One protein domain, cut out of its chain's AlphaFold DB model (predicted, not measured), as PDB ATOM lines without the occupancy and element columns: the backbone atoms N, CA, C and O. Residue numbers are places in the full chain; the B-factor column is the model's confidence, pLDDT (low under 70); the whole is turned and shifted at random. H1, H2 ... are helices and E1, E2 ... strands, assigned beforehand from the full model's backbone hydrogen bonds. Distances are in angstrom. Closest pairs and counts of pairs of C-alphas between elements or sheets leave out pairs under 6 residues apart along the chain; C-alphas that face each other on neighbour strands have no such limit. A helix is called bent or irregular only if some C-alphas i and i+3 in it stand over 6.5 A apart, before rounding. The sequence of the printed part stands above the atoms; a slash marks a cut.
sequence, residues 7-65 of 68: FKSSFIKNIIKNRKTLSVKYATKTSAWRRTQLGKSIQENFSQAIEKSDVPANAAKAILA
ATOM      1  N   PHE A   7      21.172  38.111 -24.969       88.62
ATOM      2  CA  PHE A   7      22.440  38.840 -24.849       88.62
ATOM      3  C   PHE A   7      22.515  40.053 -25.770       88.62
ATOM      4  O   PHE A   7      23.116  41.066 -25.423       88.62
ATOM      5  N   LYS A   8      21.945  39.946 -26.975       89.69
ATOM      6  CA  LYS A   8      21.904  41.044 -27.947       89.69
ATOM      7  C   LYS A   8      20.524  41.130 -28.575       89.69
ATOM      8  O   LYS A   8      19.890  40.109 -28.846       89.69
ATOM      9  N   SER A   9      20.084  42.357 -28.825       91.69
ATOM     10  CA  SER A   9      18.844  42.650 -29.535       91.69
ATOM     11  C   SER A   9      19.066  43.750 -30.565       91.69
ATOM     12  O   SER A   9      19.975  44.567 -30.419       91.69
ATOM     13  N   SER A  10      18.242  43.751 -31.606       92.56
ATOM     14  CA  SER A  10      18.218  44.777 -32.641       92.56
ATOM     15  C   SER A  10      16.859  45.468 -32.675       92.56
ATOM     16  O   SER A  10      15.840  44.890 -32.287       92.56
ATOM     17  N   PHE A  11      16.870  46.731 -33.081       93.25
ATOM     18  CA  PHE A  11      15.692  47.582 -33.137       93.25
ATOM     19  C   PHE A  11      14.815  47.241 -34.344       93.25
ATOM     20  O   PHE A  11      15.334  46.971 -35.423       93.25
ATOM     21  N   ILE A  12      13.495  47.251 -34.141       92.19
ATOM     22  CA  ILE A  12      12.503  47.153 -35.218       92.19
ATOM     23  C   ILE A  12      11.873  48.525 -35.425       92.19
ATOM     24  O   ILE A  12      12.084  49.162 -36.450       92.19
ATOM     25  N   LYS A  13      11.093  48.974 -34.435       92.19
ATOM     26  CA  LYS A  13      10.378  50.248 -34.463       92.19
ATOM     27  C   LYS A  13       9.984  50.678 -33.053       92.19
ATOM     28  O   LYS A  13      10.001  49.880 -32.114       92.19
ATOM     29  N   ASN A  14       9.599  51.939 -32.920       92.31
ATOM     30  CA  ASN A  14       8.935  52.442 -31.727       92.31
ATOM     31  C   ASN A  14       7.428  52.452 -31.972       92.31
ATOM     32  O   ASN A  14       6.986  52.811 -33.061       92.31
ATOM     33  N   ILE A  15       6.658  52.077 -30.956       89.81
ATOM     34  CA  ILE A  15       5.203  52.231 -30.955       89.81
ATOM     35  C   ILE A  15       4.788  53.084 -29.762       89.81
ATOM     36  O   ILE A  15       5.451  53.069 -28.724       89.81
ATOM     37  N   ILE A  16       3.690  53.819 -29.905       86.25
ATOM     38  CA  ILE A  16       3.113  54.599 -28.811       86.25
ATOM     39  C   ILE A  16       1.980  53.778 -28.207       86.25
ATOM     40  O   ILE A  16       1.026  53.427 -28.896       86.25
ATOM     41  N   LYS A  17       2.087  53.470 -26.915       80.75
ATOM     42  CA  LYS A  17       1.079  52.723 -26.165       80.75
ATOM     43  C   LYS A  17       0.942  53.312 -24.772       80.75
ATOM     44  O   LYS A  17       1.942  53.579 -24.116       80.75
ATOM     45  N   ASN A  18      -0.287  53.569 -24.331       80.12
ATOM     46  CA  ASN A  18      -0.567  54.184 -23.026       80.12
ATOM     47  C   ASN A  18       0.212  55.498 -22.793       80.12
ATOM     48  O   ASN A  18       0.775  55.714 -21.721       80.12
ATOM     49  N   ARG A  19       0.280  56.363 -23.823       82.81
ATOM     50  CA  ARG A  19       1.059  57.624 -23.845       82.81
ATOM     51  C   ARG A  19       2.571  57.456 -23.619       82.81
ATOM     52  O   ARG A  19       3.263  58.434 -23.363       82.81
ATOM     53  N   LYS A  20       3.092  56.233 -23.728       84.88
ATOM     54  CA  LYS A  20       4.515  55.919 -23.594       84.88
ATOM     55  C   LYS A  20       5.055  55.318 -24.882       84.88
ATOM     56  O   LYS A  20       4.344  54.641 -25.622       84.88
ATOM     57  N   THR A  21       6.339  55.547 -25.120       88.69
ATOM     58  CA  THR A  21       7.058  54.933 -26.233       88.69
ATOM     59  C   THR A  21       7.560  53.559 -25.813       88.69
ATOM     60  O   THR A  21       8.379  53.442 -24.904       88.69
ATOM     61  N   LEU A  22       7.092  52.520 -26.496       91.00
ATOM     62  CA  LEU A  22       7.569  51.154 -26.342       91.00
ATOM     63  C   LEU A  22       8.517  50.824 -27.497       91.00
ATOM     64  O   LEU A  22       8.134  50.874 -28.668       91.00
ATOM     65  N   SER A  23       9.754  50.448 -27.175       93.44
ATOM     66  CA  SER A  23      10.702  49.993 -28.195       93.44
ATOM     67  C   SER A  23      10.491  48.518 -28.514       93.44
ATOM     68  O   SER A  23      10.751  47.644 -27.682       93.44
ATOM     69  N   VAL A  24      10.089  48.239 -29.749       93.00
ATOM     70  CA  VAL A  24       9.935  46.886 -30.279       93.00
ATOM     71  C   VAL A  24      11.269  46.436 -30.871       93.00
ATOM     72  O   VAL A  24      11.879  47.126 -31.694       93.00
ATOM     73  N   LYS A  25      11.756  45.283 -30.417       94.44
ATOM     74  CA  LYS A  25      13.073  44.731 -30.746       94.44
ATOM     75  C   LYS A  25      12.979  43.231 -31.018       94.44
ATOM     76  O   LYS A  25      12.021  42.575 -30.620       94.44
ATOM     77  N   TYR A  26      14.008  42.663 -31.636       92.06
ATOM     78  CA  TYR A  26      14.186  41.210 -31.722       92.06
ATOM     79  C   TYR A  26      15.547  40.790 -31.182       92.06
ATOM     80  O   TYR A  26      16.519  41.538 -31.276       92.06
ATOM     81  N   ALA A  27      15.632  39.584 -30.628       91.19
ATOM     82  CA  ALA A  27      16.890  39.006 -30.182       91.19
ATOM     83  C   ALA A  27      17.777  38.629 -31.383       91.19
ATOM     84  O   ALA A  27      17.332  37.975 -32.327       91.19
ATOM     85  N   THR A  28      19.044  39.035 -31.341       91.44
ATOM     86  CA  THR A  28      20.092  38.635 -32.300       91.44
ATOM     87  C   THR A  28      21.067  37.629 -31.696       91.44
ATOM     88  O   THR A  28      21.750  36.900 -32.414       91.44
ATOM     89  N   LYS A  29      21.141  37.557 -30.365       89.00
ATOM     90  CA  LYS A  29      21.910  36.539 -29.648       89.00
ATOM     91  C   LYS A  29      21.175  36.161 -28.372       89.00
ATOM     92  O   LYS A  29      20.912  37.038 -27.548       89.00
ATOM     93  N   THR A  30      20.893  34.878 -28.207       88.25
ATOM     94  CA  THR A  30      20.393  34.278 -26.969       88.25
ATOM     95  C   THR A  30      21.427  33.295 -26.412       88.25
ATOM     96  O   THR A  30      22.504  33.128 -26.990       88.25
ATOM     97  N   SER A  31      21.128  32.649 -25.286       87.44
ATOM     98  CA  SER A  31      21.929  31.537 -24.760       87.44
ATOM     99  C   SER A  31      21.902  30.280 -25.626       87.44
ATOM    100  O   SER A  31      22.817  29.473 -25.513       87.44
ATOM    101  N   ALA A  32      20.898  30.125 -26.493       84.75
ATOM    102  CA  ALA A  32      20.722  28.935 -27.323       84.75
ATOM    103  C   ALA A  32      21.120  29.147 -28.793       84.75
ATOM    104  O   ALA A  32      21.512  28.200 -29.467       84.75
ATOM    105  N   TRP A  33      21.016  30.371 -29.323       86.38
ATOM    106  CA  TRP A  33      21.255  30.628 -30.744       86.38
ATOM    107  C   TRP A  33      21.713  32.062 -31.033       86.38
ATOM    108  O   TRP A  33      21.599  32.982 -30.219       86.38
ATOM    109  N   ARG A  34      22.226  32.271 -32.250       88.25
ATOM    110  CA  ARG A  34      22.588  33.589 -32.786       88.25
ATOM    111  C   ARG A  34      21.979  33.769 -34.174       88.25
ATOM    112  O   ARG A  34      22.072  32.875 -35.006       88.25
ATOM    113  N   ARG A  35      21.393  34.940 -34.427       85.06
ATOM    114  CA  ARG A  35      20.837  35.336 -35.725       85.06
ATOM    115  C   ARG A  35      21.196  36.783 -36.034       85.06
ATOM    116  O   ARG A  35      21.088  37.653 -35.174       85.06
ATOM    117  N   THR A  36      21.602  37.049 -37.267       81.88
ATOM    118  CA  THR A  36      21.984  38.393 -37.720       81.88
ATOM    119  C   THR A  36      20.782  39.240 -38.118       81.88
ATOM    120  O   THR A  36      20.750  40.422 -37.794       81.88
ATOM    121  N   GLN A  37      19.781  38.645 -38.769       83.94
ATOM    122  CA  GLN A  37      18.626  39.361 -39.315       83.94
ATOM    123  C   GLN A  37      17.323  38.610 -39.056       83.94
ATOM    124  O   GLN A  37      17.299  37.384 -39.031       83.94
ATOM    125  N   LEU A  38      16.232  39.347 -38.857       86.44
ATOM    126  CA  LEU A  38      14.876  38.800 -38.823       86.44
ATOM    127  C   LEU A  38      14.173  39.142 -40.137       86.44
ATOM    128  O   LEU A  38      14.292  40.276 -40.596       86.44
ATOM    129  N   GLY A  39      13.426  38.204 -40.722       88.94
ATOM    130  CA  GLY A  39      12.644  38.483 -41.930       88.94
ATOM    131  C   GLY A  39      11.709  39.677 -41.721       88.94
ATOM    132  O   GLY A  39      11.075  39.784 -40.667       88.94
ATOM    133  N   LYS A  40      11.633  40.580 -42.705       89.12
ATOM    134  CA  LYS A  40      10.880  41.841 -42.601       89.12
ATOM    135  C   LYS A  40       9.410  41.608 -42.237       89.12
ATOM    136  O   LYS A  40       8.923  42.215 -41.292       89.12
ATOM    137  N   SER A  41       8.760  40.634 -42.873       91.06
ATOM    138  CA  SER A  41       7.371  40.264 -42.573       91.06
ATOM    139  C   SER A  41       7.175  39.819 -41.119       91.06
ATOM    140  O   SER A  41       6.171  40.143 -40.500       91.06
ATOM    141  N   ILE A  42       8.153  39.128 -40.522       90.31
ATOM    142  CA  ILE A  42       8.070  38.711 -39.113       90.31
ATOM    143  C   ILE A  42       8.250  39.917 -38.182       90.31
ATOM    144  O   ILE A  42       7.577  40.004 -37.156       90.31
ATOM    145  N   GLN A  43       9.136  40.858 -38.530       90.44
ATOM    146  CA  GLN A  43       9.293  42.107 -37.778       90.44
ATOM    147  C   GLN A  43       7.990  42.916 -37.767       90.44
ATOM    148  O   GLN A  43       7.561  43.381 -36.710       90.44
ATOM    149  N   GLU A  44       7.351  43.046 -38.931       91.81
ATOM    150  CA  GLU A  44       6.078  43.747 -39.100       91.81
ATOM    151  C   GLU A  44       4.959  43.060 -38.315       91.81
ATOM    152  O   GLU A  44       4.343  43.707 -37.464       91.81
ATOM    153  N   ASN A  45       4.783  41.748 -38.495       91.75
ATOM    154  CA  ASN A  45       3.780  40.956 -37.781       91.75
ATOM    155  C   ASN A  45       3.948  41.057 -36.262       91.75
ATOM    156  O   ASN A  45       2.975  41.271 -35.542       91.75
ATOM    157  N   PHE A  46       5.182  40.961 -35.762       91.50
ATOM    158  CA  PHE A  46       5.452  41.118 -34.335       91.50
ATOM    159  C   PHE A  46       5.076  42.516 -33.846       91.50
ATOM    160  O   PHE A  46       4.427  42.670 -32.817       91.50
ATOM    161  N   SER A  47       5.444  43.546 -34.602       90.75
ATOM    162  CA  SER A  47       5.154  44.921 -34.220       90.75
ATOM    163  C   SER A  47       3.648  45.217 -34.158       90.75
ATOM    164  O   SER A  47       3.196  45.848 -33.207       90.75
ATOM    165  N   GLN A  48       2.871  44.690 -35.109       91.88
ATOM    166  CA  GLN A  48       1.408  44.777 -35.114       91.88
ATOM    167  C   GLN A  48       0.787  43.966 -33.971       91.88
ATOM    168  O   GLN A  48      -0.191  44.398 -33.361       91.88
ATOM    169  N   ALA A  49       1.358  42.803 -33.645       90.88
ATOM    170  CA  ALA A  49       0.907  42.002 -32.514       90.88
ATOM    171  C   ALA A  49       1.080  42.763 -31.191       90.88
ATOM    172  O   ALA A  49       0.148  42.802 -30.397       90.88
ATOM    173  N   ILE A  50       2.218  43.438 -30.982       90.56
ATOM    174  CA  ILE A  50       2.460  44.248 -29.775       90.56
ATOM    175  C   ILE A  50       1.552  45.491 -29.719       90.56
ATOM    176  O   ILE A  50       1.122  45.910 -28.642       90.56
ATOM    177  N   GLU A  51       1.208  46.080 -30.865       87.19
ATOM    178  CA  GLU A  51       0.218  47.166 -30.930       87.19
ATOM    179  C   GLU A  51      -1.172  46.712 -30.472       87.19
ATOM    180  O   GLU A  51      -1.852  47.471 -29.781       87.19
ATOM    181  N   LYS A  52      -1.562  45.466 -30.763       87.94
ATOM    182  CA  LYS A  52      -2.865  44.896 -30.379       87.94
ATOM    183  C   LYS A  52      -2.876  44.201 -29.014       87.94
ATOM    184  O   LYS A  52      -3.936  44.084 -28.415       87.94
ATOM    185  N   SER A  53      -1.732  43.736 -28.518       86.75
ATOM    186  CA  SER A  53      -1.645  42.957 -27.276       86.75
ATOM    187  C   SER A  53      -1.824  43.822 -26.035       86.75
ATOM    188  O   SER A  53      -1.472  44.992 -26.058       86.75
ATOM    189  N   ASP A  54      -2.247  43.272 -24.904       85.38
ATOM    190  CA  ASP A  54      -2.142  44.035 -23.661       85.38
ATOM    191  C   ASP A  54      -0.668  44.114 -23.227       85.38
ATOM    192  O   ASP A  54       0.015  43.094 -23.112       85.38
ATOM    193  N   VAL A  55      -0.134  45.328 -23.088       83.19
ATOM    194  CA  VAL A  55       1.267  45.554 -22.709       83.19
ATOM    195  C   VAL A  55       1.260  46.286 -21.375       83.19
ATOM    196  O   VAL A  55       0.674  47.371 -21.302       83.19
ATOM    197  N   PRO A  56       1.944  45.759 -20.340       83.19
ATOM    198  CA  PRO A  56       2.000  46.410 -19.042       83.19
ATOM    199  C   PRO A  56       2.408  47.875 -19.181       83.19
ATOM    200  O   PRO A  56       3.371  48.197 -19.876       83.19
ATOM    201  N   ALA A  57       1.719  48.774 -18.476       77.56
ATOM    202  CA  ALA A  57       1.963  50.216 -18.567       77.56
ATOM    203  C   ALA A  57       3.392  50.638 -18.161       77.56
ATOM    204  O   ALA A  57       3.800  51.777 -18.407       77.56
ATOM    205  N   ASN A  58       4.152  49.740 -17.529       82.88
ATOM    206  CA  ASN A  58       5.547  49.951 -17.155       82.88
ATOM    207  C   ASN A  58       6.557  49.267 -18.096       82.88
ATOM    208  O   ASN A  58       7.755  49.248 -17.821       82.88
ATOM    209  N   ALA A  59       6.104  48.685 -19.205       83.44
ATOM    210  CA  ALA A  59       6.999  48.096 -20.187       83.44
ATOM    211  C   ALA A  59       7.661  49.197 -21.028       83.44
ATOM    212  O   ALA A  59       6.990  49.992 -21.681       83.44
ATOM    213  N   ALA A  60       8.995  49.211 -21.045       87.56
ATOM    214  CA  ALA A  60       9.777  50.096 -21.913       87.56
ATOM    215  C   ALA A  60      10.176  49.424 -23.238       87.56
ATOM    216  O   ALA A  60      10.459  50.096 -24.233       87.56
ATOM    217  N   LYS A  61      10.258  48.086 -23.258       90.19
ATOM    218  CA  LYS A  61      10.780  47.315 -24.393       90.19
ATOM    219  C   LYS A  61      10.026  45.996 -24.545       90.19
ATOM    220  O   LYS A  61       9.802  45.308 -23.555       90.19
ATOM    221  N   ALA A  62       9.724  45.625 -25.785       90.12
ATOM    222  CA  ALA A  62       9.249  44.296 -26.159       90.12
ATOM    223  C   ALA A  62      10.311  43.624 -27.037       90.12
ATOM    224  O   ALA A  62      10.764  44.221 -28.014       90.12
ATOM    225  N   ILE A  63      10.739  42.410 -26.683       92.06
ATOM    226  CA  ILE A  63      11.792  41.684 -27.406       92.06
ATOM    227  C   ILE A  63      11.240  40.347 -27.895       92.06
ATOM    228  O   ILE A  63      10.899  39.490 -27.086       92.06
ATOM    229  N   LEU A  64      11.211  40.145 -29.214       89.81
ATOM    230  CA  LEU A  64      10.914  38.840 -29.799       89.81
ATOM    231  C   LEU A  64      12.131  37.916 -29.669       89.81
ATOM    232  O   LEU A  64      13.176  38.172 -30.278       89.81
ATOM    233  N   ALA A  65      11.977  36.823 -28.926       87.19
ATOM    234  CA  ALA A  65      12.933  35.723 -28.860       87.19
ATOM    235  C   ALA A  65      12.215  34.422 -29.242       87.19
ATOM    236  O   ALA A  65      11.257  34.025 -28.589       87.19
TER     237      ALA A  65
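This is residues 7 to 65 of the 68 residues of an uncharacterized protein of Aspergillus clavatus (strain ATCC 1007 / CBS 513.65 / DSM 816 / NCTC 3887 / NRRL 1 / QM 1276 / 107) (UniProt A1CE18). A long, bent hairpin, E1 and E2, with short E3 beside E2, makes a strongly twisted sheet, and H1 covers one face slantwise: two layers. The printed part has 59 residues, with E1, E2, H1, E3 along it; the sheet, E1 E2 E3, is mixed, as is the class, helices and strands. It is compact, radius of gyration of the C-alphas 11.6 A, spanning 33 by 23 by 15 A.

Start with E1, residues 7 to 17, and E2, residues 20 to 30, an antiparallel hairpin at 158 degrees; N 10 and O 26, 2.8 A, are within hydrogen-bond range. E3, residues 61 to 64, is parallel to E2 at 37 degrees; look at N 25 and O 62, 2.8 A, also within range. H1, residues 40 to 52, is on the sheet, height 9.0 A; its closest C-alpha pair with E2 is Ser 47 and Val 24, 6.5 A. E2, H1, E3 form a strand-helix-strand unit, parallel strands with a helix between, its crossover left-handed. In H1 every O i to N i+4 pair is within range.

Find C-alpha 7 at (22.440, 38.840, -24.849); E1 runs 25.5 A, bending 73 degrees at residue 12. E2 runs 27.1 A, H1 18.6 A, and E3 10.1 A to C-alpha 64 at (10.914, 38.840, -29.799).

The farthest C-alphas, Arg 19 and Ala 32, are 35.0 A apart. The printed part has no cut, no link is long, and no printed residue is under 70.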